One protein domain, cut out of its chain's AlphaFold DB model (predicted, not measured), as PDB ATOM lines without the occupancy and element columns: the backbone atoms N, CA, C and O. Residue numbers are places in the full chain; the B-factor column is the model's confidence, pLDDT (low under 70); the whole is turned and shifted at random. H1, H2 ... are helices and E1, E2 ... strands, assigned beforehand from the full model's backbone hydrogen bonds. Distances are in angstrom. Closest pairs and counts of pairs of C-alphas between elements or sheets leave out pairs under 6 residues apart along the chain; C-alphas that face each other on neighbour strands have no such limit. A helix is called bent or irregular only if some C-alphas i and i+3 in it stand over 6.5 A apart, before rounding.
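AT A GLANCE: This is residues 663 to 852 of the 863 residues of the protein "Small glutamine-rich tetratricopeptide repeat-containing protein 2" of Cercospora zeina (UniProt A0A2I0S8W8). The model is a closed barrel of eight antiparallel strands, E1 to E8, with two short helices, H1 and H2, packed on its outside and a third, H3, held far from it at the tip of two long links. Residues 742 to 748 stick out there, and residues 802 to 807 stick out from the link between E5 and E6. The printed part has 190 residues, with three named helices and eight named strands in the order E1, H1, E2, H2, H3, E3, E4, E5, E6, E7, E8, and round the ring run E1 to E8 in turn and back to E1. The class is mixed, helices and strands. The whole is compact, with a radius of gyration of the C-alphas of 18.3 A, and it spans 54 by 48 by 31 A.

HOW THE PARTS SIT: E1, residues 668 to 675, is the antiparallel neighbour of E2, residues 708 to 715, with N 669 and O 710 2.8 A apart. H1, residues 678 to 686, is on the barrel, outside it, at a height over the sheet of 8.1 A. It lies over E8, residues 841 to 851, and runs across the strands, at 89 degrees to E8 on the local plane; their closest C-alphas are those of Glu 678 and Tyr 843, 7.6 A apart. Residues 674 to 675 of E1 also pair, antiparallel, with residues 697 to 698. H2, residues 724 to 730, is on the barrel too, outside it, at a height over the sheet of 8.4 A. It only just lies over E6, residues 814 to 820, with 3 of its 7 C-alphas falling on that strand, and runs slantwise to it at 56 degrees on the local plane; the closest C-alphas are those of Leu 730 and Ala 815, 6.8 A apart. H3, residues 743 to 748, is not on the barrel. E3, residues 760 to 767, is the antiparallel neighbour of E2, with N 711 and O 765 2.8 A apart. From E3 to E8 runs a meander, each strand the antiparallel neighbour of the one before, through E4, residues 772 to 781, E5, residues 792 to 799, E6 and E7, residues 826 to 838. Its hairpins have, in turn, N 764 and O 775 at 2.7 A, N 776 and O 797 at 3.0 A, N 794 and O 818 at 2.8 A, N 817 and O 830 at 2.9 A, and N 829 and O 847 at 3.0 A. E7 bends by 95 degrees at residue 835. E8 and E1 close the ring, antiparallel at 150 degrees, with N 672 and O 848 3.0 A apart. In H2 and H3 every O i to N i+4 pair is within hydrogen-bond range; in H1 3 of 5 are.

IN THESE COORDINATES: E1 begins at C-alpha 668, (-38.918, -38.755, -43.397), and is 23.3 A long. H1 measures 13.4 A, and is neither bent nor irregular, but only just: C-alphas 679 and 682 are 6.0 A apart. E2 measures 22.4 A, H2 9.9 A and H3 9.1 A, with C-alpha 743 at (-67.981, -68.726, -23.520). E3 measures 23.0 A, E4 28.7 A, E5 22.4 A, E6 18.7 A and E7 29.1 A. E8, 30.9 A long, ends at C-alpha 851, (-44.692, -39.007, -43.349).

THE WHOLE: The C-alphas of Ala 744 and Glu 804, the two farthest apart, are 59.9 A from each other. The printed part has no cut. The links H1 to E2, H2 to H3, H3 to E3 and E5 to E6 are long. The mean pLDDT of the printed part is 82.5; 42 residues are under 70, among them residues 688 to 693, 699 to 705, 716 to 721 and 743 to 758, and the mean of H3 is 58.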
ATOM      1  N   ASP A 663     -41.091 -51.672 -47.156       69.19
ATOM      2  CA  ASP A 663     -41.178 -50.697 -48.255       69.19
ATOM      3  C   ASP A 663     -42.368 -49.729 -48.134       69.19
ATOM      4  O   ASP A 663     -42.403 -48.673 -48.787       69.19
ATOM      5  N   TYR A 664     -43.329 -50.078 -47.278       77.62
ATOM      6  CA  TYR A 664     -44.581 -49.368 -47.075       77.62
ATOM      7  C   TYR A 664     -44.465 -48.176 -46.116       77.62
ATOM      8  O   TYR A 664     -45.287 -47.262 -46.169       77.62
ATOM      9  N   ILE A 665     -43.434 -48.151 -45.266       86.12
ATOM     10  CA  ILE A 665     -43.189 -47.058 -44.319       86.12
ATOM     11  C   ILE A 665     -42.314 -45.981 -44.982       86.12
ATOM     12  O   ILE A 665     -41.389 -46.262 -45.753       86.12
ATOM     13  N   GLY A 666     -42.648 -44.715 -44.730       86.56
ATOM     14  CA  GLY A 666     -41.818 -43.579 -45.131       86.56
ATOM     15  C   GLY A 666     -40.552 -43.437 -44.288       86.56
ATOM     16  O   GLY A 666     -40.478 -43.924 -43.163       86.56
ATOM     17  N   LYS A 667     -39.547 -42.746 -44.812       89.19
ATOM     18  CA  LYS A 667     -38.285 -42.486 -44.119       89.19
ATOM     19  C   LYS A 667     -38.287 -41.141 -43.412       89.19
ATOM     20  O   LYS A 667     -37.765 -41.067 -42.311       89.19
ATOM     21  N   LYS A 668     -38.868 -40.093 -43.998       93.00
ATOM     22  CA  LYS A 668     -38.918 -38.755 -43.397       93.00
ATOM     23  C   LYS A 668     -40.272 -38.476 -42.770       93.00
ATOM     24  O   LYS A 668     -41.308 -38.639 -43.419       93.00
ATOM     25  N   TRP A 669     -40.243 -38.003 -41.535       94.75
ATOM     26  CA  TRP A 669     -41.412 -37.751 -40.710       94.75
ATOM     27  C   TRP A 669     -41.321 -36.377 -40.060       94.75
ATOM     28  O   TRP A 669     -40.255 -35.987 -39.594       94.75
ATOM     29  N   LYS A 670     -42.458 -35.689 -39.998       94.00
ATOM     30  CA  LYS A 670     -42.679 -34.508 -39.159       94.00
ATOM     31  C   LYS A 670     -43.622 -34.867 -38.025       94.00
ATOM     32  O   LYS A 670     -44.421 -35.795 -38.162       94.00
ATOM     33  N   GLY A 671     -43.563 -34.148 -36.916       93.88
ATOM     34  CA  GLY A 671     -44.519 -34.377 -35.845       93.88
ATOM     35  C   GLY A 671     -44.393 -33.457 -34.651       93.88
ATOM     36  O   GLY A 671     -43.633 -32.497 -34.659       93.88
ATOM     37  N   ALA A 672     -45.161 -33.773 -33.617       92.88
ATOM     38  CA  ALA A 672     -45.136 -33.081 -32.337       92.88
ATOM     39  C   ALA A 672     -45.448 -34.064 -31.207       92.88
ATOM     40  O   ALA A 672     -46.111 -35.090 -31.405       92.88
ATOM     41  N   TYR A 673     -45.001 -33.720 -30.006       93.31
ATOM     42  CA  TYR A 673     -45.419 -34.346 -28.761       93.31
ATOM     43  C   TYR A 673     -45.938 -33.263 -27.817       93.31
ATOM     44  O   TYR A 673     -45.418 -32.150 -27.809       93.31
ATOM     45  N   GLY A 674     -47.005 -33.581 -27.086       92.25
ATOM     46  CA  GLY A 674     -47.602 -32.689 -26.096       92.25
ATOM     47  C   GLY A 674     -47.151 -33.069 -24.694       92.25
ATOM     48  O   GLY A 674     -47.025 -34.264 -24.396       92.25
ATOM     49  N   PHE A 675     -46.914 -32.074 -23.849       91.69
ATOM     50  CA  PHE A 675     -46.618 -32.251 -22.433       91.69
ATOM     51  C   PHE A 675     -47.290 -31.162 -21.586       91.69
ATOM     52  O   PHE A 675     -47.738 -30.139 -22.095       91.69
ATOM     53  N   VAL A 676     -47.389 -31.415 -20.283       91.00
ATOM     54  CA  VAL A 676     -47.944 -30.482 -19.291       91.00
ATOM     55  C   VAL A 676     -47.137 -30.587 -18.007       91.00
ATOM     56  O   VAL A 676     -46.489 -31.601 -17.763       91.00
ATOM     57  N   ASN A 677     -47.226 -29.594 -17.128       87.62
ATOM     58  CA  ASN A 677     -46.560 -29.675 -15.832       87.62
ATOM     59  C   ASN A 677     -46.993 -30.922 -15.037       87.62
ATOM     60  O   ASN A 677     -48.158 -31.327 -15.043       87.62
ATOM     61  N   GLU A 678     -46.062 -31.495 -14.270       84.38
ATOM     62  CA  GLU A 678     -46.304 -32.709 -13.473       84.38
ATOM     63  C   GLU A 678     -47.474 -32.565 -12.486       84.38
ATOM     64  O   GLU A 678     -48.163 -33.536 -12.187       84.38
ATOM     65  N   ASN A 679     -47.733 -31.351 -11.993       83.69
ATOM     66  CA  ASN A 679     -48.860 -31.080 -11.099       83.69
ATOM     67  C   ASN A 679     -50.209 -31.080 -11.835       83.69
ATOM     68  O   ASN A 679     -51.239 -31.412 -11.246       83.69
ATOM     69  N   ASP A 680     -50.211 -30.726 -13.118       88.62
ATOM     70  CA  ASP A 680     -51.425 -30.585 -13.916       88.62
ATOM     71  C   ASP A 680     -51.891 -31.933 -14.469       88.62
ATOM     72  O   ASP A 680     -53.096 -32.173 -14.585       88.62
ATOM     73  N   ILE A 681     -50.969 -32.874 -14.715       88.62
ATOM     74  CA  ILE A 681     -51.327 -34.201 -15.235       88.62
ATOM     75  C   ILE A 681     -52.265 -34.971 -14.293       88.62
ATOM     76  O   ILE A 681     -53.128 -35.716 -14.757       88.62
ATOM     77  N   VAL A 682     -52.136 -34.779 -12.975       86.75
ATOM     78  CA  VAL A 682     -53.012 -35.394 -11.962       86.75
ATOM     79  C   VAL A 682     -54.442 -34.882 -12.115       86.75
ATOM     80  O   VAL A 682     -55.406 -35.655 -12.114       86.75
ATOM     81  N   THR A 683     -54.582 -33.576 -12.322       87.56
ATOM     82  CA  THR A 683     -55.866 -32.914 -12.564       87.56
ATOM     83  C   THR A 683     -56.486 -33.399 -13.872       87.56
ATOM     84  O   THR A 683     -57.660 -33.773 -13.898       87.56
ATOM     85  N   ILE A 684     -55.687 -33.502 -14.942       88.06
ATOM     86  CA  ILE A 684     -56.159 -34.035 -16.226       88.06
ATOM     87  C   ILE A 684     -56.654 -35.470 -16.046       88.06
ATOM     88  O   ILE A 684     -57.782 -35.772 -16.423       88.06
ATOM     89  N   ARG A 685     -55.850 -36.348 -15.428       88.69
ATOM     90  CA  ARG A 685     -56.141 -37.785 -15.243       88.69
ATOM     91  C   ARG A 685     -57.300 -38.080 -14.289       88.69
ATOM     92  O   ARG A 685     -57.816 -39.195 -14.301       88.69
ATOM     93  N   THR A 686     -57.725 -37.121 -13.476       83.00
ATOM     94  CA  THR A 686     -58.908 -37.268 -12.612       83.00
ATOM     95  C   THR A 686     -60.186 -36.731 -13.255       83.00
ATOM     96  O   THR A 686     -61.274 -37.046 -12.769       83.00
ATOM     97  N   LEU A 687     -60.076 -36.013 -14.383       72.69
ATOM     98  CA  LEU A 687     -61.191 -35.376 -15.092       72.69
ATOM     99  C   LEU A 687     -62.038 -34.495 -14.151       72.69
ATOM    100  O   LEU A 687     -63.271 -34.499 -14.228       72.69
ATOM    101  N   ASP A 688     -61.392 -33.776 -13.227       69.56
ATOM    102  CA  ASP A 688     -62.107 -32.914 -12.288       69.56
ATOM    103  C   ASP A 688     -62.650 -31.674 -13.020       69.56
ATOM    104  O   ASP A 688     -61.914 -30.783 -13.445       69.56
ATOM    105  N   ALA A 689     -63.973 -31.632 -13.184       52.06
ATOM    106  CA  ALA A 689     -64.711 -30.653 -13.983       52.06
ATOM    107  C   ALA A 689     -64.676 -29.209 -13.431       52.06
ATOM    108  O   ALA A 689     -65.356 -28.331 -13.965       52.06
ATOM    109  N   GLY A 690     -63.949 -28.966 -12.337       54.03
ATOM    110  CA  GLY A 690     -63.853 -27.672 -11.661       54.03
ATOM    111  C   GLY A 690     -62.646 -26.804 -12.032       54.03
ATOM    112  O   GLY A 690     -62.610 -25.650 -11.602       54.03
ATOM    113  N   HIS A 691     -61.672 -27.321 -12.785       56.28
ATOM    114  CA  HIS A 691     -60.403 -26.628 -13.028       56.28
ATOM    115  C   HIS A 691     -60.372 -25.813 -14.332       56.28
ATOM    116  O   HIS A 691     -61.066 -26.119 -15.303       56.28
ATOM    117  N   GLU A 692     -59.595 -24.722 -14.309       58.03
ATOM    118  CA  GLU A 692     -59.335 -23.847 -15.458       58.03
ATOM    119  C   GLU A 692     -58.638 -24.622 -16.591       58.03
ATOM    120  O   GLU A 692     -58.033 -25.664 -16.358       58.03
ATOM    121  N   HIS A 693     -58.768 -24.121 -17.822       69.06
ATOM    122  CA  HIS A 693     -58.139 -24.677 -19.022       69.06
ATOM    123  C   HIS A 693     -56.639 -24.922 -18.783       69.06
ATOM    124  O   HIS A 693     -55.886 -23.969 -18.588       69.06
ATOM    125  N   ILE A 694     -56.233 -26.195 -18.758       84.50
ATOM    126  CA  ILE A 694     -54.827 -26.588 -18.636       84.50
ATOM    127  C   ILE A 694     -54.213 -26.461 -20.020       84.50
ATOM    128  O   ILE A 694     -54.678 -27.108 -20.959       84.50
ATOM    129  N   GLN A 695     -53.205 -25.604 -20.126       84.94
ATOM    130  CA  GLN A 695     -52.518 -25.331 -21.376       84.94
ATOM    131  C   GLN A 695     -51.515 -26.447 -21.678       84.94
ATOM    132  O   GLN A 695     -50.711 -26.811 -20.823       84.94
ATOM    133  N   ASP A 696     -51.575 -26.968 -22.899       88.38
ATOM    134  CA  ASP A 696     -50.604 -27.923 -23.425       88.38
ATOM    135  C   ASP A 696     -49.370 -27.207 -23.982       88.38
ATOM    136  O   ASP A 696     -49.479 -26.189 -24.674       88.38
ATOM    137  N   GLU A 697     -48.202 -27.784 -23.722       87.19
ATOM    138  CA  GLU A 697     -46.912 -27.346 -24.247       87.19
ATOM    139  C   GLU A 697     -46.394 -28.341 -25.300       87.19
ATOM    140  O   GLU A 697     -46.743 -29.527 -25.290       87.19
ATOM    141  N   PHE A 698     -45.592 -27.845 -26.251       86.94
ATOM    142  CA  PHE A 698     -45.152 -28.604 -27.425       86.94
ATOM    143  C   PHE A 698     -43.712 -28.261 -27.815       86.94
ATOM    144  O   PHE A 698     -43.364 -27.088 -27.889       86.94
ATOM    145  N   SER A 699     -42.936 -29.287 -28.172       66.88
ATOM    146  CA  SER A 699     -41.665 -29.190 -28.914       66.88
ATOM    147  C   SER A 699     -40.504 -28.371 -28.306       66.88
ATOM    148  O   SER A 699     -39.568 -28.088 -29.046       66.88
ATOM    149  N   GLY A 700     -40.507 -28.058 -27.005       59.44
ATOM    150  CA  GLY A 700     -39.383 -27.426 -26.285       59.44
ATOM    151  C   GLY A 700     -39.772 -26.141 -25.539       59.44
ATOM    152  O   GLY A 700     -40.831 -25.565 -25.793       59.44
ATOM    153  N   ASP A 701     -38.921 -25.700 -24.606       52.09
ATOM    154  CA  ASP A 701     -39.256 -24.646 -23.627       52.09
ATOM    155  C   ASP A 701     -39.132 -23.190 -24.154       52.09
ATOM    156  O   ASP A 701     -39.713 -22.268 -23.572       52.09
ATOM    157  N   GLU A 702     -38.372 -22.934 -25.232       50.12
ATOM    158  CA  GLU A 702     -37.946 -21.561 -25.587       50.12
ATOM    159  C   GLU A 702     -38.780 -20.863 -26.684       50.12
ATOM    160  O   GLU A 702     -38.953 -19.639 -26.623       50.12
ATOM    161  N   VAL A 703     -39.325 -21.587 -27.674       51.34
ATOM    162  CA  VAL A 703     -40.128 -21.005 -28.771       51.34
ATOM    163  C   VAL A 703     -41.304 -21.918 -29.122       51.34
ATOM    164  O   VAL A 703     -41.169 -22.844 -29.911       51.34
ATOM    165  N   GLN A 704     -42.502 -21.638 -28.602       54.72
ATOM    166  CA  GLN A 704     -43.692 -22.425 -28.952       54.72
ATOM    167  C   GLN A 704     -43.909 -22.478 -30.477       54.72
ATOM    168  O   GLN A 704     -44.094 -21.440 -31.117       54.72
ATOM    169  N   GLY A 705     -43.947 -23.692 -31.042       57.41
ATOM    170  CA  GLY A 705     -44.637 -23.933 -32.309       57.41
ATOM    171  C   GLY A 705     -43.945 -24.779 -33.378       57.41
ATOM    172  O   GLY A 705     -44.611 -25.065 -34.367       57.41
ATOM    173  N   GLU A 706     -42.681 -25.195 -33.280       75.38
ATOM    174  CA  GLU A 706     -42.079 -25.968 -34.388       75.38
ATOM    175  C   GLU A 706     -42.402 -27.467 -34.325       75.38
ATOM    176  O   GLU A 706     -42.626 -28.051 -33.263       75.38
ATOM    177  N   PHE A 707     -42.452 -28.105 -35.495       88.62
ATOM    178  CA  PHE A 707     -42.591 -29.553 -35.603       88.62
ATOM    179  C   PHE A 707     -41.211 -30.200 -35.599       88.62
ATOM    180  O   PHE A 707     -40.338 -29.768 -36.347       88.62
ATOM    181  N   GLN A 708     -41.043 -31.263 -34.815       89.94
ATOM    182  CA  GLN A 708     -39.820 -32.062 -34.842       89.94
ATOM    183  C   GLN A 708     -39.710 -32.822 -36.168       89.94
ATOM    184  O   GLN A 708     -40.719 -33.294 -36.713       89.94
ATOM    185  N   ASP A 709     -38.479 -32.995 -36.637       91.44
ATOM    186  CA  ASP A 709     -38.152 -33.832 -37.785       91.44
ATOM    187  C   ASP A 709     -37.561 -35.165 -37.313       91.44
ATOM    188  O   ASP A 709     -36.772 -35.229 -36.372       91.44
ATOM    189  N   LEU A 710     -37.941 -36.255 -37.978       94.25
ATOM    190  CA  LEU A 710     -37.451 -37.603 -37.709       94.25
ATOM    191  C   LEU A 710     -37.171 -38.322 -39.028       94.25
ATOM    192  O   LEU A 710     -38.048 -38.483 -39.876       94.25
ATOM    193  N   THR A 711     -35.941 -38.793 -39.191       94.62
ATOM    194  CA  THR A 711     -35.535 -39.638 -40.315       94.62
ATOM    195  C   THR A 711     -35.298 -41.057 -39.825       94.62
ATOM    196  O   THR A 711     -34.562 -41.255 -38.865       94.62
ATOM    197  N   LEU A 712     -35.914 -42.035 -40.487       92.38
ATOM    198  CA  LEU A 712     -35.835 -43.454 -40.158       92.38
ATOM    199  C   LEU A 712     -34.918 -44.208 -41.124       92.38
ATOM    200  O   LEU A 712     -35.092 -44.167 -42.346       92.38
ATOM    201  N   ASP A 713     -34.018 -44.987 -40.540       88.38
ATOM    202  CA  ASP A 713     -33.184 -45.986 -41.188       88.38
ATOM    203  C   ASP A 713     -33.814 -47.369 -40.966       88.38
ATOM    204  O   ASP A 713     -33.660 -48.008 -39.921       88.38
ATOM    205  N   LEU A 714     -34.588 -47.817 -41.956       83.94
ATOM    206  CA  LEU A 714     -35.286 -49.102 -41.917       83.94
ATOM    207  C   LEU A 714     -34.307 -50.243 -42.226       83.94
ATOM    208  O   LEU A 714     -33.689 -50.251 -43.292       83.94
ATOM    209  N   THR A 715     -34.196 -51.216 -41.323       72.06
ATOM    210  CA  THR A 715     -33.342 -52.400 -41.492       72.06
ATOM    211  C   THR A 715     -34.185 -53.671 -41.400       72.06
ATOM    212  O   THR A 715     -35.041 -53.821 -40.526       72.06
ATOM    213  N   GLU A 716     -33.981 -54.609 -42.331       60.94
ATOM    214  CA  GLU A 716     -34.593 -55.933 -42.206       60.94
ATOM    215  C   GLU A 716     -33.965 -56.667 -41.014       60.94
ATOM    216  O   GLU A 716     -32.757 -56.589 -40.806       60.94
ATOM    217  N   ALA A 717     -34.786 -57.356 -40.215       54.28
ATOM    218  CA  ALA A 717     -34.341 -58.001 -38.984       54.28
ATOM    219  C   ALA A 717     -33.195 -58.999 -39.247       54.28
ATOM    220  O   ALA A 717     -33.412 -60.102 -39.751       54.28
ATOM    221  N   GLY A 718     -31.982 -58.593 -38.874       50.94
ATOM    222  CA  GLY A 718     -30.751 -59.367 -38.977       50.94
ATOM    223  C   GLY A 718     -29.671 -58.744 -38.096       50.94
ATOM    224  O   GLY A 718     -28.941 -57.878 -38.551       50.94
ATOM    225  N   GLU A 719     -29.645 -59.169 -36.829       52.19
ATOM    226  CA  GLU A 719     -28.572 -58.993 -35.832       52.19
ATOM    227  C   GLU A 719     -27.761 -57.682 -35.875       52.19
ATOM    228  O   GLU A 719     -26.588 -57.655 -36.231       52.19
ATOM    229  N   GLU A 720     -28.353 -56.620 -35.330       57.00
ATOM    230  CA  GLU A 720     -27.614 -55.572 -34.620       57.00
ATOM    231  C   GLU A 720     -28.191 -55.473 -33.204       57.00
ATOM    232  O   GLU A 720     -29.397 -55.644 -33.009       57.00
ATOM    233  N   SER A 721     -27.333 -55.254 -32.208       67.81
ATOM    234  CA  SER A 721     -27.647 -55.342 -30.777       67.81
ATOM    235  C   SER A 721     -28.853 -54.483 -30.373       67.81
ATOM    236  O   SER A 721     -28.721 -53.277 -30.167       67.81
ATOM    237  N   TRP A 722     -30.029 -55.101 -30.223       85.06
ATOM    238  CA  TRP A 722     -31.163 -54.480 -29.543       85.06
ATOM    239  C   TRP A 722     -30.843 -54.369 -28.052       85.06
ATOM    240  O   TRP A 722     -30.441 -55.353 -27.425       85.06
ATOM    241  N   SER A 723     -30.988 -53.171 -27.491       87.00
ATOM    242  CA  SER A 723     -30.661 -52.918 -26.089       87.00
ATOM    243  C   SER A 723     -31.597 -53.712 -25.167       87.00
ATOM    244  O   SER A 723     -32.816 -53.530 -25.241       87.00
ATOM    245  N   PRO A 724     -31.070 -54.545 -24.247       89.56
ATOM    246  CA  PRO A 724     -31.898 -55.254 -23.272       89.56
ATOM    247  C   PRO A 724     -32.717 -54.309 -22.388       89.56
ATOM    248  O   PRO A 724     -33.828 -54.646 -21.995       89.56
ATOM    249  N   ILE A 725     -32.182 -53.115 -22.107       91.31
ATOM    250  CA  ILE A 725     -32.871 -52.081 -21.324       91.31
ATOM    251  C   ILE A 725     -34.067 -51.537 -22.112       91.31
ATOM    252  O   ILE A 725     -35.138 -51.342 -21.548       91.31
ATOM    253  N   PHE A 726     -33.917 -51.339 -23.425       93.81
ATOM    254  CA  PHE A 726     -35.030 -50.884 -24.259       93.81
ATOM    255  C   PHE A 726     -36.118 -51.955 -24.356       93.81
ATOM    256  O   PHE A 726     -37.294 -51.611 -24.287       93.81
ATOM    257  N   GLU A 727     -35.752 -53.239 -24.448       93.06
ATOM    258  CA  GLU A 727     -36.739 -54.327 -24.438       93.06
ATOM    259  C   GLU A 727     -37.490 -54.430 -23.109       93.06
ATOM    260  O   GLU A 727     -38.705 -54.621 -23.122       93.06
ATOM    261  N   ASP A 728     -36.797 -54.284 -21.977       92.62
ATOM    262  CA  ASP A 728     -37.420 -54.324 -20.646       92.62
ATOM    263  C   ASP A 728     -38.488 -53.226 -20.494       92.62
ATOM    264  O   ASP A 728     -39.575 -53.473 -19.967       92.62
ATOM    265  N   ILE A 729     -38.216 -52.040 -21.049       92.56
ATOM    266  CA  ILE A 729     -39.126 -50.892 -21.011       92.56
ATOM    267  C   ILE A 729     -40.266 -51.019 -22.035       92.56
ATOM    268  O   ILE A 729     -41.431 -50.811 -21.693       92.56
ATOM    269  N   LEU A 730     -39.952 -51.299 -23.304       92.50
ATOM    270  CA  LEU A 730     -40.908 -51.195 -24.418       92.50
ATOM    271  C   LEU A 730     -41.692 -52.481 -24.678       92.50
ATOM    272  O   LEU A 730     -42.789 -52.424 -25.244       92.50
ATOM    273  N   GLN A 731     -41.132 -53.635 -24.304       90.94
ATOM    274  CA  GLN A 731     -41.683 -54.953 -24.623       90.94
ATOM    275  C   GLN A 731     -42.034 -55.056 -26.118       90.94
ATOM    276  O   GLN A 731     -43.155 -55.411 -26.511       90.94
ATOM    277  N   SER A 732     -41.085 -54.649 -26.962       88.06
ATOM    278  CA  SER A 732     -41.255 -54.526 -28.410       88.06
ATOM    279  C   SER A 732     -41.440 -55.879 -29.086       88.06
ATOM    280  O   SER A 732     -42.209 -55.974 -30.043       88.06
ATOM    281  N   LEU A 733     -40.765 -56.914 -28.579       86.06
ATOM    282  CA  LEU A 733     -40.769 -58.274 -29.125       86.06
ATOM    283  C   LEU A 733     -41.653 -59.233 -28.314       86.06
ATOM    284  O   LEU A 733     -41.837 -60.398 -28.686       86.06
ATOM    285  N   ALA A 734     -42.213 -58.759 -27.199       81.88
ATOM    286  CA  ALA A 734     -43.095 -59.546 -26.357       81.88
ATOM    287  C   ALA A 734     -44.375 -59.939 -27.107       81.88
ATOM    288  O   ALA A 734     -45.050 -59.120 -27.738       81.88
ATOM    289  N   LYS A 735     -44.759 -61.216 -26.996       74.88
ATOM    290  CA  LYS A 735     -46.037 -61.673 -27.546       74.88
ATOM    291  C   LYS A 735     -47.194 -61.021 -26.776       74.88
ATOM    292  O   LYS A 735     -47.165 -61.035 -25.542       74.88
ATOM    293  N   PRO A 736     -48.237 -60.535 -27.471       72.62
ATOM    294  CA  PRO A 736     -49.428 -60.001 -26.822       72.62
ATOM    295  C   PRO A 736     -50.015 -61.003 -25.822       72.62
ATOM    296  O   PRO A 736     -50.206 -62.181 -26.138       72.62
ATOM    297  N   GLN A 737     -50.298 -60.546 -24.601       66.06
ATOM    298  CA  GLN A 737     -50.873 -61.406 -23.570       66.06
ATOM    299  C   GLN A 737     -52.349 -61.691 -23.870       66.06
ATOM    300  O   GLN A 737     -53.197 -60.796 -23.826       66.06
ATOM    301  N   LEU A 738     -52.669 -62.960 -24.130       67.56
ATOM    302  CA  LEU A 738     -54.045 -63.401 -24.343       67.56
ATOM    303  C   LEU A 738     -54.835 -63.334 -23.029       67.56
ATOM    304  O   LEU A 738     -54.500 -64.002 -22.048       67.56
ATOM    305  N   LYS A 739     -55.924 -62.562 -23.014       70.44
ATOM    306  CA  LYS A 739     -56.836 -62.479 -21.866       70.44
ATOM    307  C   LYS A 739     -57.824 -63.646 -21.880       70.44
ATOM    308  O   LYS A 739     -58.268 -64.097 -22.938       70.44
ATOM    309  N   ALA A 740     -58.211 -64.121 -20.694       67.62
ATOM    310  CA  ALA A 740     -59.192 -65.195 -20.553       67.62
ATOM    311  C   ALA A 740     -60.529 -64.816 -21.219       67.62
ATOM    312  O   ALA A 740     -61.083 -63.744 -20.975       67.62
ATOM    313  N   ARG A 741     -61.051 -65.714 -22.063       69.69
ATOM    314  CA  ARG A 741     -62.262 -65.481 -22.866       69.69
ATOM    315  C   ARG A 741     -63.474 -66.149 -22.233       69.69
ATOM    316  O   ARG A 741     -63.428 -67.335 -21.899       69.69
ATOM    317  N   THR A 742     -64.585 -65.422 -22.148       71.94
ATOM    318  CA  THR A 742     -65.879 -66.005 -21.763       71.94
ATOM    319  C   THR A 742     -66.423 -66.912 -22.872       71.94
ATOM    320  O   THR A 742     -66.036 -66.806 -24.037       71.94
ATOM    321  N   ARG A 743     -67.358 -67.813 -22.539       61.31
ATOM    322  CA  ARG A 743     -67.981 -68.726 -23.520       61.31
ATOM    323  C   ARG A 743     -68.666 -67.975 -24.674       61.31
ATOM    324  O   ARG A 743     -68.567 -68.413 -25.812       61.31
ATOM    325  N   ALA A 744     -69.290 -66.830 -24.389       57.31
ATOM    326  CA  ALA A 744     -69.903 -65.967 -25.402       57.31
ATOM    327  C   ALA A 744     -68.857 -65.306 -26.314       57.31
ATOM    328  O   ALA A 744     -69.040 -65.258 -27.525       57.31
ATOM    329  N   GLN A 745     -67.722 -64.869 -25.755       61.97
ATOM    330  CA  GLN A 745     -66.611 -64.332 -26.545       61.97
ATOM    331  C   GLN A 745     -65.986 -65.403 -27.440       61.97
ATOM    332  O   GLN A 745     -65.676 -65.116 -28.589       61.97
ATOM    333  N   LYS A 746     -65.849 -66.649 -26.965       62.62
ATOM    334  CA  LYS A 746     -65.367 -67.772 -27.790       62.62
ATOM    335  C   LYS A 746     -66.227 -68.014 -29.036       62.62
ATOM    336  O   LYS A 746     -65.678 -68.407 -30.055       62.62
ATOM    337  N   ALA A 747     -67.531 -67.750 -28.957       54.66
ATOM    338  CA  ALA A 747     -68.461 -67.907 -30.074       54.66
ATOM    339  C   ALA A 747     -68.475 -66.711 -31.047       54.66
ATOM    340  O   ALA A 747     -68.802 -66.894 -32.214       54.66
ATOM    341  N   SER A 748     -68.140 -65.495 -30.591       50.47
ATOM    342  CA  SER A 748     -68.236 -64.267 -31.402       50.47
ATOM    343  C   SER A 748     -66.920 -63.793 -32.023       50.47
ATOM    344  O   SER A 748     -66.940 -62.991 -32.950       50.47
ATOM    345  N   THR A 749     -65.775 -64.258 -31.520       50.84
ATOM    346  CA  THR A 749     -64.447 -63.915 -32.052       50.84
ATOM    347  C   THR A 749     -63.753 -65.191 -32.517       50.84
ATOM    348  O   THR A 749     -63.453 -66.075 -31.717       50.84
ATOM    349  N   VAL A 750     -63.466 -65.323 -33.807       51.22
ATOM    350  CA  VAL A 750     -62.464 -66.305 -34.239       51.22
ATOM    351  C   VAL A 750     -61.119 -65.735 -33.783       51.22
ATOM    352  O   VAL A 750     -60.874 -64.559 -34.059       51.22
ATOM    353  N   PRO A 751     -60.280 -66.466 -33.024       47.97
ATOM    354  CA  PRO A 751     -58.925 -66.002 -32.790       47.97
ATOM    355  C   PRO A 751     -58.266 -65.888 -34.163       47.97
ATOM    356  O   PRO A 751     -58.012 -66.902 -34.805       47.97
ATOM    357  N   GLN A 752     -58.067 -64.662 -34.645       53.34
ATOM    358  CA  GLN A 752     -57.145 -64.463 -35.747       53.34
ATOM    359  C   GLN A 752     -55.783 -64.829 -35.179       53.34
ATOM    360  O   GLN A 752     -55.298 -64.170 -34.257       53.34
ATOM    361  N   GLU A 753     -55.230 -65.948 -35.641       48.41
ATOM    362  CA  GLU A 753     -53.823 -66.240 -35.414       48.41
ATOM    363  C   GLU A 753     -53.059 -64.998 -35.852       48.41
ATOM    364  O   GLU A 753     -53.302 -64.505 -36.953       48.41
ATOM    365  N   ASN A 754     -52.211 -64.445 -34.975       50.31
ATOM    366  CA  ASN A 754     -51.272 -63.412 -35.389       50.31
ATOM    367  C   ASN A 754     -50.488 -64.033 -36.545       50.31
ATOM    368  O   ASN A 754     -49.705 -64.952 -36.276       50.31
ATOM    369  N   PRO A 755     -50.722 -63.618 -37.805       47.97
ATOM    370  CA  PRO A 755     -49.977 -64.186 -38.910       47.97
ATOM    371  C   PRO A 755     -48.548 -63.773 -38.619       47.97
ATOM    372  O   PRO A 755     -48.337 -62.569 -38.588       47.97
ATOM    373  N   THR A 756     -47.658 -64.721 -38.278       47.66
ATOM    374  CA  THR A 756     -46.242 -64.526 -37.898       47.66
ATOM    375  C   THR A 756     -45.716 -63.199 -38.431       47.66
ATOM    376  O   THR A 756     -45.254 -63.131 -39.570       47.66
ATOM    377  N   SER A 757     -45.926 -62.116 -37.672       55.41
ATOM    378  CA  SER A 757     -45.832 -60.790 -38.262       55.41
ATOM    379  C   SER A 757     -44.365 -60.463 -38.299       55.41
ATOM    380  O   SER A 757     -43.674 -60.548 -37.285       55.41
ATOM    381  N   ARG A 758     -43.876 -60.173 -39.502       67.44
ATOM    382  CA  ARG A 758     -42.519 -59.705 -39.732       67.44
ATOM    383  C   ARG A 758     -42.350 -58.407 -38.941       67.44
ATOM    384  O   ARG A 758     -42.747 -57.345 -39.407       67.44
ATOM    385  N   ALA A 759     -41.846 -58.510 -37.717       78.06
ATOM    386  CA  ALA A 759     -41.388 -57.359 -36.969       78.06
ATOM    387  C   ALA A 759     -40.107 -56.874 -37.642       78.06
ATOM    388  O   ALA A 759     -39.246 -57.686 -37.993       78.06
ATOM    389  N   PHE A 760     -39.979 -55.571 -37.844       83.38
ATOM    390  CA  PHE A 760     -38.738 -55.000 -38.352       83.38
ATOM    391  C   PHE A 760     -38.309 -53.819 -37.501       83.38
ATOM    392  O   PHE A 760     -39.137 -53.068 -36.970       83.38
ATOM    393  N   ARG A 761     -36.992 -53.721 -37.341       87.81
ATOM    394  CA  ARG A 761     -36.339 -52.697 -36.545       87.81
ATOM    395  C   ARG A 761     -36.141 -51.456 -37.405       87.81
ATOM    396  O   ARG A 761     -35.986 -51.530 -38.624       87.81
ATOM    397  N   PHE A 762     -36.124 -50.312 -36.754       90.50
ATOM    398  CA  PHE A 762     -35.622 -49.090 -37.346       90.50
ATOM    399  C   PHE A 762     -34.681 -48.400 -36.366       90.50
ATOM    400  O   PHE A 762     -34.929 -48.391 -35.159       90.50
ATOM    401  N   GLY A 763     -33.613 -47.835 -36.916       90.75
ATOM    402  CA  GLY A 763     -32.907 -46.729 -36.289       90.75
ATOM    403  C   GLY A 763     -33.499 -45.420 -36.798       90.75
ATOM    404  O   GLY A 763     -34.199 -45.386 -37.811       90.75
ATOM    405  N   GLY A 764     -33.233 -44.330 -36.108       90.75
ATOM    406  CA  GLY A 764     -33.723 -43.027 -36.489       90.75
ATOM    407  C   GLY A 764     -32.898 -41.915 -35.875       90.75
ATOM    408  O   GLY A 764     -32.256 -42.078 -34.838       90.75
ATOM    409  N   ARG A 765     -32.903 -40.778 -36.556       93.50
ATOM    410  CA  ARG A 765     -32.249 -39.547 -36.124       93.50
ATOM    411  C   ARG A 765     -33.255 -38.430 -36.261       93.50
ATOM    412  O   ARG A 765     -33.891 -38.317 -37.313       93.50
ATOM    413  N   GLY A 766     -33.400 -37.635 -35.220       90.62
ATOM    414  CA  GLY A 766     -34.291 -36.495 -35.237       90.62
ATOM    415  C   GLY A 766     -33.648 -35.255 -34.653       90.62
ATOM    416  O   GLY A 766     -32.574 -35.300 -34.051       90.62
ATOM    417  N   GLU A 767     -34.316 -34.145 -34.892       86.19
ATOM    418  CA  GLU A 767     -33.953 -32.830 -34.388       86.19
ATOM    419  C   GLU A 767     -35.244 -32.214 -33.851       86.19
ATOM    420  O   GLU A 767     -36.263 -32.169 -34.552       86.19
ATOM    421  N   ASP A 768     -35.227 -31.855 -32.570       78.81
ATOM    422  CA  ASP A 768     -36.224 -30.973 -31.972       78.81
ATOM    423  C   ASP A 768     -35.597 -29.592 -31.722       78.81
ATOM    424  O   ASP A 768     -34.513 -29.301 -32.230       78.81
ATOM    425  N   GLN A 769     -36.303 -28.703 -31.020       68.62
ATOM    426  CA  GLN A 769     -35.817 -27.340 -30.792       68.62
ATOM    427  C   GLN A 769     -34.629 -27.267 -29.833       68.62
ATOM    428  O   GLN A 769     -33.896 -26.279 -29.858       68.62
ATOM    429  N   GLU A 770     -34.464 -28.270 -28.974       69.19
ATOM    430  CA  GLU A 770     -33.445 -28.266 -27.935       69.19
ATOM    431  C   GLU A 770     -32.173 -28.901 -28.480       69.19
ATOM    432  O   GLU A 770     -31.118 -28.262 -28.516       69.19
ATOM    433  N   GLU A 771     -32.267 -30.157 -28.929       81.00
ATOM    434  CA  GLU A 771     -31.101 -30.977 -29.228       81.00
ATOM    435  C   GLU A 771     -31.385 -32.044 -30.303       81.00
ATOM    436  O   GLU A 771     -32.515 -32.425 -30.621       81.00
ATOM    437  N   ARG A 772     -30.310 -32.578 -30.888       89.56
ATOM    438  CA  ARG A 772     -30.409 -33.737 -31.782       89.56
ATOM    439  C   ARG A 772     -30.588 -34.998 -30.960       89.56
ATOM    440  O   ARG A 772     -29.843 -35.233 -30.016       89.56
ATOM    441  N   PHE A 773     -31.508 -35.852 -31.385       92.19
ATOM    442  CA  PHE A 773     -31.806 -37.096 -30.692       92.19
ATOM    443  C   PHE A 773     -31.689 -38.310 -31.609       92.19
ATOM    444  O   PHE A 773     -31.817 -38.236 -32.838       92.19
ATOM    445  N   LEU A 774     -31.480 -39.461 -30.981       93.56
ATOM    446  CA  LEU A 774     -31.537 -40.761 -31.627       93.56
ATOM    447  C   LEU A 774     -32.842 -41.459 -31.267       93.56
ATOM    448  O   LEU A 774     -33.426 -41.254 -30.201       93.56
ATOM    449  N   ALA A 775     -33.305 -42.284 -32.195       94.25
ATOM    450  CA  ALA A 775     -34.499 -43.086 -32.045       94.25
ATOM    451  C   ALA A 775     -34.196 -44.530 -32.440       94.25
ATOM    452  O   ALA A 775     -33.654 -44.785 -33.506       94.25
ATOM    453  N   ASP A 776     -34.580 -45.489 -31.610       93.12
ATOM    454  CA  ASP A 776     -34.478 -46.911 -31.937       93.12
ATOM    455  C   ASP A 776     -35.800 -47.595 -31.626       93.12
ATOM    456  O   ASP A 776     -36.360 -47.421 -30.542       93.12
ATOM    457  N   GLY A 777     -36.320 -48.383 -32.560       93.62
ATOM    458  CA  GLY A 777     -37.652 -48.939 -32.395       93.62
ATOM    459  C   GLY A 777     -37.989 -50.117 -33.286       93.62
ATOM    460  O   GLY A 777     -37.176 -50.623 -34.059       93.62
ATOM    461  N   TRP A 778     -39.237 -50.550 -33.148       92.38
ATOM    462  CA  TRP A 778     -39.822 -51.680 -33.851       92.38
ATOM    463  C   TRP A 778     -41.188 -51.325 -34.410       92.38
ATOM    464  O   TRP A 778     -42.018 -50.714 -33.729       92.38
ATOM    465  N   PHE A 779     -41.440 -51.805 -35.623       91.44
ATOM    466  CA  PHE A 779     -42.774 -51.905 -36.191       91.44
ATOM    467  C   PHE A 779     -43.235 -53.358 -36.157       91.44
ATOM    468  O   PHE A 779     -42.585 -54.251 -36.697       91.44
ATOM    469  N   ASN A 780     -44.386 -53.583 -35.535       88.81
ATOM    470  CA  ASN A 780     -45.017 -54.883 -35.383       88.81
ATOM    471  C   ASN A 780     -46.342 -54.892 -36.145       88.81
ATOM    472  O   ASN A 780     -47.268 -54.163 -35.783       88.81
ATOM    473  N   SER A 781     -46.462 -55.706 -37.193       88.06
ATOM    474  CA  SER A 781     -47.704 -55.763 -37.971       88.06
ATOM    475  C   SER A 781     -48.860 -56.307 -37.132       88.06
ATOM    476  O   SER A 781     -48.714 -57.298 -36.412       88.06
ATOM    477  N   LEU A 782     -50.014 -55.652 -37.249       87.62
ATOM    478  CA  LEU A 782     -51.260 -56.023 -36.586       87.62
ATOM    479  C   LEU A 782     -52.187 -56.747 -37.571       87.62
ATOM    480  O   LEU A 782     -52.113 -56.521 -38.786       87.62
ATOM    481  N   PRO A 783     -53.095 -57.604 -37.073       86.25
ATOM    482  CA  PRO A 783     -54.108 -58.216 -37.919       86.25
ATOM    483  C   PRO A 783     -55.026 -57.161 -38.566       86.25
ATOM    484  O   PRO A 783     -55.204 -56.069 -38.012       86.25
ATOM    485  N   PRO A 784     -55.654 -57.474 -39.719       89.12
ATOM    486  CA  PRO A 784     -56.592 -56.567 -40.367       89.12
ATOM    487  C   PRO A 784     -57.749 -56.168 -39.445       89.12
ATOM    488  O   PRO A 784     -58.575 -56.995 -39.057       89.12
ATOM    489  N   GLN A 785     -57.872 -54.877 -39.155       90.12
ATOM    490  CA  GLN A 785     -58.921 -54.368 -38.278       90.12
ATOM    491  C   GLN A 785     -60.207 -54.178 -39.080       90.12
ATOM    492  O   GLN A 785     -60.242 -53.420 -40.051       90.12
ATOM    493  N   MET A 786     -61.273 -54.899 -38.720       89.31
ATOM    494  CA  MET A 786     -62.551 -54.879 -39.455       89.31
ATOM    495  C   MET A 786     -62.382 -55.152 -40.966       89.31
ATOM    496  O   MET A 786     -63.147 -54.655 -41.799       89.31
ATOM    497  N   GLY A 787     -61.375 -55.954 -41.334       88.31
ATOM    498  CA  GLY A 787     -61.029 -56.310 -42.712       88.31
ATOM    499  C   GLY A 787     -60.298 -55.221 -43.505       88.31
ATOM    500  O   GLY A 787     -60.327 -55.282 -44.731       88.31
ATOM    501  N   VAL A 788     -59.696 -54.231 -42.838       90.50
ATOM    502  CA  VAL A 788     -58.741 -53.290 -43.440       90.50
ATOM    503  C   VAL A 788     -57.319 -53.703 -43.041       90.50
ATOM    504  O   VAL A 788     -57.052 -53.762 -41.840       90.50
ATOM    505  N   PRO A 789     -56.423 -54.034 -43.990       90.69
ATOM    506  CA  PRO A 789     -55.040 -54.415 -43.698       90.69
ATOM    507  C   PRO A 789     -54.140 -53.187 -43.463       90.69
ATOM    508  O   PRO A 789     -54.579 -52.050 -43.623       90.69
ATOM    509  N   GLY A 790     -52.878 -53.424 -43.095       88.94
ATOM    510  CA  GLY A 790     -51.840 -52.383 -43.036       88.94
ATOM    511  C   GLY A 790     -51.678 -51.673 -41.688       88.94
ATOM    512  O   GLY A 790     -50.924 -50.711 -41.607       88.94
ATOM    513  N   TRP A 791     -52.357 -52.129 -40.634       91.69
ATOM    514  CA  TRP A 791     -52.181 -51.604 -39.275       91.69
ATOM    515  C   TRP A 791     -50.885 -52.130 -38.653       91.69
ATOM    516  O   TRP A 791     -50.561 -53.310 -38.809       91.69
ATOM    517  N   GLN A 792     -50.168 -51.289 -37.907       92.12
ATOM    518  CA  GLN A 792     -48.966 -51.706 -37.171       92.12
ATOM    519  C   GLN A 792     -48.913 -51.060 -35.785       92.12
ATOM    520  O   GLN A 792     -49.414 -49.956 -35.581       92.12
ATOM    521  N   ARG A 793     -48.278 -51.740 -34.831       93.44
ATOM    522  CA  ARG A 793     -47.841 -51.183 -33.550       93.44
ATOM    523  C   ARG A 793     -46.411 -50.687 -33.715       93.44
ATOM    524  O   ARG A 793     -45.550 -51.451 -34.139       93.44
ATOM    525  N   MET A 794     -46.166 -49.436 -33.362       94.50
ATOM    526  CA  MET A 794     -44.827 -48.871 -33.257       94.50
ATOM    527  C   MET A 794     -44.440 -48.795 -31.784       94.50
ATOM    528  O   MET A 794     -45.218 -48.307 -30.965       94.50
ATOM    529  N   THR A 795     -43.232 -49.235 -31.462       95.56
ATOM    530  CA  THR A 795     -42.561 -48.929 -30.193       95.56
ATOM    531  C   THR A 795     -41.221 -48.287 -30.495       95.56
ATOM    532  O   THR A 795     -40.536 -48.763 -31.397       95.56
ATOM    533  N   MET A 796     -40.837 -47.247 -29.767       95.94
ATOM    534  CA  MET A 796     -39.610 -46.496 -30.032       95.94
ATOM    535  C   MET A 796     -39.032 -45.953 -28.728       95.94
ATOM    536  O   MET A 796     -39.780 -45.498 -27.869       95.94
ATOM    537  N   MET A 797     -37.714 -45.985 -28.589       96.31
ATOM    538  CA  MET A 797     -36.985 -45.255 -27.563       96.31
ATOM    539  C   MET A 797     -36.359 -44.023 -28.205       96.31
ATOM    540  O   MET A 797     -35.600 -44.171 -29.160       96.31
ATOM    541  N   LYS A 798     -36.664 -42.836 -27.683       94.62
ATOM    542  CA  LYS A 798     -35.922 -41.599 -27.943       94.62
ATOM    543  C   LYS A 798     -34.872 -41.446 -26.846       94.62
ATOM    544  O   LYS A 798     -35.196 -41.589 -25.665       94.62
ATOM    545  N   TYR A 799     -33.633 -41.193 -27.241       93.44
ATOM    546  CA  TYR A 799     -32.503 -41.077 -26.325       93.44
ATOM    547  C   TYR A 799     -31.442 -40.123 -26.866       93.44
ATOM    548  O   TYR A 799     -31.394 -39.822 -28.062       93.44
ATOM    549  N   PHE A 800     -30.577 -39.686 -25.960       91.44
ATOM    550  CA  PHE A 800     -29.439 -38.825 -26.243       91.44
ATOM    551  C   PHE A 800     -28.145 -39.578 -25.949       91.44
ATOM    552  O   PHE A 800     -28.132 -40.556 -25.193       91.44
ATOM    553  N   THR A 801     -27.063 -39.149 -26.584       89.00
ATOM    554  CA  THR A 801     -25.728 -39.709 -26.368       89.00
ATOM    555  C   THR A 801     -24.779 -38.606 -25.956       89.00
ATOM    556  O   THR A 801     -24.851 -37.510 -26.498       89.00
ATOM    557  N   ASP A 802     -23.871 -38.908 -25.038       85.69
ATOM    558  CA  ASP A 802     -22.815 -37.978 -24.652       85.69
ATOM    559  C   ASP A 802     -21.848 -37.750 -25.830       85.69
ATOM    560  O   ASP A 802     -21.325 -38.703 -26.413       85.69
ATOM    561  N   ASP A 803     -21.620 -36.483 -26.183       80.00
ATOM    562  CA  ASP A 803     -20.837 -36.080 -27.361       80.00
ATOM    563  C   ASP A 803     -19.375 -36.566 -27.327       80.00
ATOM    564  O   ASP A 803     -18.746 -36.731 -28.376       80.00
ATOM    565  N   GLU A 804     -18.802 -36.778 -26.137       82.50
ATOM    566  CA  GLU A 804     -17.403 -37.184 -25.978       82.50
ATOM    567  C   GLU A 804     -17.242 -38.708 -25.998       82.50
ATOM    568  O   GLU A 804     -16.250 -39.226 -26.523       82.50
ATOM    569  N   THR A 805     -18.200 -39.436 -25.424       85.94
ATOM    570  CA  THR A 805     -18.105 -40.887 -25.195       85.94
ATOM    571  C   THR A 805     -18.972 -41.720 -26.141       85.94
ATOM    572  O   THR A 805     -18.703 -42.911 -26.306       85.94
ATOM    573  N   ASN A 806     -19.967 -41.113 -26.800       82.62
ATOM    574  CA  ASN A 806     -21.052 -41.783 -27.530       82.62
ATOM    575  C   ASN A 806     -21.829 -42.808 -26.677       82.62
ATOM    576  O   ASN A 806     -22.458 -43.720 -27.220       82.62
ATOM    577  N   GLU A 807     -21.783 -42.697 -25.346       88.06
ATOM    578  CA  GLU A 807     -22.581 -43.538 -24.453       88.06
ATOM    579  C   GLU A 807     -24.010 -42.992 -24.341       88.06
ATOM    580  O   GLU A 807     -24.233 -41.783 -24.393       88.06
ATOM    581  N   ILE A 808     -24.986 -43.894 -24.204       88.50
ATOM    582  CA  ILE A 808     -26.401 -43.533 -24.054       88.50
ATOM    583  C   ILE A 808     -26.609 -42.885 -22.684       88.50
ATOM    584  O   ILE A 808     -26.268 -43.483 -21.661       88.50
ATOM    585  N   ASP A 809     -27.239 -41.712 -22.663       88.12
ATOM    586  CA  ASP A 809     -27.709 -41.103 -21.425       88.12
ATOM    587  C   ASP A 809     -28.999 -41.797 -20.959       88.12
ATOM    588  O   ASP A 809     -30.105 -41.542 -21.444       88.12
ATOM    589  N   TYR A 810     -28.843 -42.718 -20.010       86.44
ATOM    590  CA  TYR A 810     -29.955 -43.469 -19.432       86.44
ATOM    591  C   TYR A 810     -30.869 -42.622 -18.532       86.44
ATOM    592  O   TYR A 810     -31.988 -43.059 -18.246       86.44
ATOM    593  N   ASP A 811     -30.433 -41.433 -18.103       84.56
ATOM    594  CA  ASP A 811     -31.259 -40.514 -17.316       84.56
ATOM    595  C   ASP A 811     -32.210 -39.693 -18.215       84.56
ATOM    596  O   ASP A 811     -33.231 -39.197 -17.732       84.56
ATOM    597  N   ALA A 812     -31.939 -39.627 -19.527       87.06
ATOM    598  CA  ALA A 812     -32.705 -38.883 -20.533       87.06
ATOM    599  C   ALA A 812     -33.429 -39.796 -21.552       87.06
ATOM    600  O   ALA A 812     -33.457 -39.528 -22.756       87.06
ATOM    601  N   LEU A 813     -34.026 -40.896 -21.075       93.06
ATOM    602  CA  LEU A 813     -34.793 -41.830 -21.909       93.06
ATOM    603  C   LEU A 813     -36.281 -41.485 -21.989       93.06
ATOM    604  O   LEU A 813     -36.946 -41.282 -20.971       93.06
ATOM    605  N   TRP A 814     -36.833 -41.571 -23.200       94.56
ATOM    606  CA  TRP A 814     -38.256 -41.376 -23.462       94.56
ATOM    607  C   TRP A 814     -38.807 -42.512 -24.321       94.56
ATOM    608  O   TRP A 814     -38.396 -42.717 -25.463       94.56
ATOM    609  N   ALA A 815     -39.762 -43.258 -23.777       96.81
ATOM    610  CA  ALA A 815     -40.370 -44.402 -24.440       96.81
ATOM    611  C   ALA A 815     -41.643 -43.988 -25.186       96.81
ATOM    612  O   ALA A 815     -42.402 -43.159 -24.702       96.81
ATOM    613  N   TYR A 816     -41.895 -44.569 -26.356       97.25
ATOM    614  CA  TYR A 816     -43.031 -44.252 -27.220       97.25
ATOM    615  C   TYR A 816     -43.746 -45.534 -27.656       97.25
ATOM    616  O   TYR A 816     -43.111 -46.515 -28.048       97.25
ATOM    617  N   GLU A 817     -45.077 -45.498 -27.666       96.38
ATOM    618  CA  GLU A 817     -45.955 -46.535 -28.213       96.38
ATOM    619  C   GLU A 817     -47.039 -45.871 -29.056       96.38
ATOM    620  O   GLU A 817     -47.707 -44.936 -28.618       96.38
ATOM    621  N   GLY A 818     -47.234 -46.363 -30.274       96.38
ATOM    622  CA  GLY A 818     -48.217 -45.806 -31.190       96.38
ATOM    623  C   GLY A 818     -48.824 -46.836 -32.120       96.38
ATOM    624  O   GLY A 818     -48.336 -47.959 -32.268       96.38
ATOM    625  N   VAL A 819     -49.904 -46.424 -32.772       96.12
ATOM    626  CA  VAL A 819     -50.518 -47.147 -33.880       96.12
ATOM    627  C   VAL A 819     -50.161 -46.443 -35.186       96.12
ATOM    628  O   VAL A 819     -50.397 -45.247 -35.352       96.12
ATOM    629  N   VAL A 820     -49.586 -47.203 -36.113       94.81
ATOM    630  CA  VAL A 820     -49.368 -46.782 -37.495       94.81
ATOM    631  C   VAL A 820     -50.666 -47.014 -38.254       94.81
ATOM    632  O   VAL A 820     -51.184 -48.138 -38.296       94.81
ATOM    633  N   LEU A 821     -51.204 -45.945 -38.835       94.25
ATOM    634  CA  LEU A 821     -52.410 -46.025 -39.647       94.25
ATOM    635  C   LEU A 821     -52.100 -46.700 -40.998       94.25
ATOM    636  O   LEU A 821     -50.998 -46.522 -41.533       94.25
ATOM    637  N   PRO A 822     -53.063 -47.437 -41.590       91.38
ATOM    638  CA  PRO A 822     -52.917 -48.004 -42.926       91.38
ATOM    639  C   PRO A 822     -52.458 -46.954 -43.932       91.38
ATOM    640  O   PRO A 822     -52.940 -45.823 -43.940       91.38
ATOM    641  N   GLY A 823     -51.493 -47.330 -44.762       86.88
ATOM    642  CA  GLY A 823     -50.727 -46.394 -45.583       86.88
ATOM    643  C   GLY A 823     -49.308 -46.116 -45.114       86.88
ATOM    644  O   GLY A 823     -48.523 -45.601 -45.908       86.88
ATOM    645  N   GLY A 824     -48.996 -46.369 -43.838       89.88
ATOM    646  CA  GLY A 824     -47.693 -46.005 -43.275       89.88
ATOM    647  C   GLY A 824     -47.425 -44.495 -43.319       89.88
ATOM    648  O   GLY A 824     -46.273 -44.090 -43.427       89.88
ATOM    649  N   GLN A 825     -48.482 -43.668 -43.307       91.06
ATOM    650  CA  GLN A 825     -48.381 -42.209 -43.476       91.06
ATOM    651  C   GLN A 825     -48.546 -41.420 -42.179       91.06
ATOM    652  O   GLN A 825     -48.107 -40.278 -42.119       91.06
ATOM    653  N   ILE A 826     -49.209 -41.977 -41.166       95.38
ATOM    654  CA  ILE A 826     -49.498 -41.289 -39.903       95.38
ATOM    655  C   ILE A 826     -49.314 -42.281 -38.758       95.38
ATOM    656  O   ILE A 826     -49.764 -43.427 -38.843       95.38
ATOM    657  N   ILE A 827     -48.685 -41.818 -37.684       97.06
ATOM    658  CA  ILE A 827     -48.554 -42.515 -36.412       97.06
ATOM    659  C   ILE A 827     -49.146 -41.610 -35.339       97.06
ATOM    660  O   ILE A 827     -48.787 -40.441 -35.233       97.06
ATOM    661  N   ILE A 828     -50.044 -42.162 -34.535       97.69
ATOM    662  CA  ILE A 828     -50.559 -41.508 -33.329       97.69
ATOM    663  C   ILE A 828     -50.267 -42.401 -32.133       97.69
ATOM    664  O   ILE A 828     -50.359 -43.630 -32.226       97.69
ATOM    665  N   GLY A 829     -49.903 -41.799 -31.009       97.12
ATOM    666  CA  GLY A 829     -49.404 -42.574 -29.888       97.12
ATOM    667  C   GLY A 829     -49.283 -41.794 -28.593       97.12
ATOM    668  O   GLY A 829     -49.793 -40.683 -28.444       97.12
ATOM    669  N   ARG A 830     -48.596 -42.428 -27.650       96.38
ATOM    670  CA  ARG A 830     -48.229 -41.896 -26.344       96.38
ATOM    671  C   ARG A 830     -46.735 -42.074 -26.121       96.38
ATOM    672  O   ARG A 830     -46.195 -43.140 -26.413       96.38
ATOM    673  N   TRP A 831     -46.107 -41.062 -25.546       95.88
ATOM    674  CA  TRP A 831     -44.782 -41.170 -24.953       95.88
ATOM    675  C   TRP A 831     -44.895 -41.303 -23.429       95.88
ATOM    676  O   TRP A 831     -45.885 -40.863 -22.845       95.88
ATOM    677  N   TRP A 832     -43.914 -41.916 -22.771       95.12
ATOM    678  CA  TRP A 832     -43.798 -41.943 -21.316       95.12
ATOM    679  C   TRP A 832     -42.345 -41.948 -20.846       95.12
ATOM    680  O   TRP A 832     -41.447 -42.446 -21.528       95.12
ATOM    681  N   SER A 833     -42.128 -41.413 -19.647       93.44
ATOM    682  CA  SER A 833     -40.844 -41.490 -18.958       93.44
ATOM    683  C   SER A 833     -40.706 -42.847 -18.250       93.44
ATOM    684  O   SER A 833     -41.573 -43.206 -17.442       93.44
ATOM    685  N   PRO A 834     -39.631 -43.616 -18.503       91.19
ATOM    686  CA  PRO A 834     -39.373 -44.870 -17.796       91.19
ATOM    687  C   PRO A 834     -39.055 -44.669 -16.307       91.19
ATOM    688  O   PRO A 834     -39.294 -45.566 -15.502       91.19
ATOM    689  N   THR A 835     -38.523 -43.501 -15.941       88.62
ATOM    690  CA  THR A 835     -38.017 -43.194 -14.596       88.62
ATOM    691  C   THR A 835     -38.971 -42.320 -13.785       88.62
ATOM    692  O   THR A 835     -39.062 -42.489 -12.567       88.62
ATOM    693  N   ASN A 836     -39.710 -41.415 -14.435       87.62
ATOM    694  CA  ASN A 836     -40.607 -40.485 -13.757       87.62
ATOM    695  C   ASN A 836     -42.013 -41.079 -13.554       87.62
ATOM    696  O   ASN A 836     -42.691 -41.481 -14.505       87.62
ATOM    697  N   MET A 837     -42.456 -41.104 -12.296       87.38
ATOM    698  CA  MET A 837     -43.724 -41.684 -11.861       87.38
ATOM    699  C   MET A 837     -44.564 -40.635 -11.136       87.38
ATOM    700  O   MET A 837     -44.133 -40.074 -10.131       87.38
ATOM    701  N   ILE A 838     -45.803 -40.449 -11.586       84.50
ATOM    702  CA  ILE A 838     -46.784 -39.521 -11.021       84.50
ATOM    703  C   ILE A 838     -48.042 -40.313 -10.662       84.50
ATOM    704  O   ILE A 838     -48.609 -41.017 -11.500       84.50
ATOM    705  N   ASP A 839     -48.455 -40.242  -9.395       80.56
ATOM    706  CA  ASP A 839     -49.569 -41.018  -8.824       80.56
ATOM    707  C   ASP A 839     -49.480 -42.532  -9.070       80.56
ATOM    708  O   ASP A 839     -50.467 -43.246  -9.250       80.56
ATOM    709  N   GLY A 840     -48.250 -43.045  -9.069       82.56
ATOM    710  CA  GLY A 840     -47.969 -44.460  -9.280       82.56
ATOM    711  C   GLY A 840     -48.103 -44.923 -10.731       82.56
ATOM    712  O   GLY A 840     -47.925 -46.117 -10.967       82.56
ATOM    713  N   ASP A 841     -48.384 -44.030 -11.683       88.50
ATOM    714  CA  ASP A 841     -48.334 -44.241 -13.135       88.50
ATOM    715  C   ASP A 841     -47.133 -43.503 -13.748       88.50
ATOM    716  O   ASP A 841     -46.692 -42.491 -13.217       88.50
ATOM    717  N   HIS A 842     -46.624 -43.956 -14.896       90.81
ATOM    718  CA  HIS A 842     -45.578 -43.219 -15.617       90.81
ATOM    719  C   HIS A 842     -46.068 -41.825 -16.023       90.81
ATOM    720  O   HIS A 842     -47.228 -41.663 -16.426       90.81
ATOM    721  N   TYR A 843     -45.192 -40.825 -15.952       93.06
ATOM    722  CA  TYR A 843     -45.435 -39.539 -16.605       93.06
ATOM    723  C   TYR A 843     -45.501 -39.755 -18.121       93.06
ATOM    724  O   TYR A 843     -44.649 -40.446 -18.676       93.06
ATOM    725  N   SER A 844     -46.547 -39.253 -18.781       93.69
ATOM    726  CA  SER A 844     -46.832 -39.583 -20.180       93.69
ATOM    727  C   SER A 844     -47.630 -38.499 -20.882       93.69
ATOM    728  O   SER A 844     -48.500 -37.906 -20.251       93.69
ATOM    729  N   GLY A 845     -47.474 -38.374 -22.196       94.44
ATOM    730  CA  GLY A 845     -48.254 -37.455 -23.024       94.44
ATOM    731  C   GLY A 845     -48.486 -37.982 -24.442       94.44
ATOM    732  O   GLY A 845     -47.995 -39.060 -24.798       94.44
ATOM    733  N   PRO A 846     -49.283 -37.277 -25.258       96.00
ATOM    734  CA  PRO A 846     -49.578 -37.684 -26.626       96.00
ATOM    735  C   PRO A 846     -48.433 -37.352 -27.589       96.00
ATOM    736  O   PRO A 846     -47.683 -36.399 -27.388       96.00
ATOM    737  N   PHE A 847     -48.356 -38.084 -28.700       96.38
ATOM    738  CA  PHE A 847     -47.578 -37.669 -29.871       96.38
ATOM    739  C   PHE A 847     -48.318 -37.965 -31.181       96.38
ATOM    740  O   PHE A 847     -49.180 -38.850 -31.250       96.38
ATOM    741  N   ILE A 848     -47.934 -37.240 -32.227       96.88
ATOM    742  CA  ILE A 848     -48.307 -37.505 -33.615       96.88
ATOM    743  C   ILE A 848     -47.080 -37.359 -34.513       96.88
ATOM    744  O   ILE A 848     -46.298 -36.425 -34.355       96.88
ATOM    745  N   LEU A 849     -46.924 -38.277 -35.462       96.50
ATOM    746  CA  LEU A 849     -45.944 -38.203 -36.542       96.50
ATOM    747  C   LEU A 849     -46.665 -38.435 -37.874       96.50
ATOM    748  O   LEU A 849     -47.554 -39.285 -37.956       96.50
ATOM    749  N   TRP A 850     -46.271 -37.743 -38.936       96.31
ATOM    750  CA  TRP A 850     -46.727 -38.028 -40.294       96.31
ATOM    751  C   TRP A 850     -45.580 -37.986 -41.300       96.31
ATOM    752  O   TRP A 850     -44.610 -37.245 -41.158       96.31
ATOM    753  N   CYS A 851     -45.696 -38.824 -42.319       93.88
ATOM    754  CA  CYS A 851     -44.692 -39.007 -43.349       93.88
ATOM    755  C   CYS A 851     -44.709 -37.837 -44.339       93.88
ATOM    756  O   CYS A 851     -45.750 -37.504 -44.914       93.88
ATOM    757  N   VAL A 852     -43.534 -37.270 -44.604       92.38
ATOM    758  CA  VAL A 852     -43.328 -36.183 -45.573       92.38
ATOM    759  C   VAL A 852     -42.571 -36.637 -46.824       92.38
ATOM    760  O   VAL A 852     -42.348 -35.841 -47.730       92.38
TER     761      VAL A 852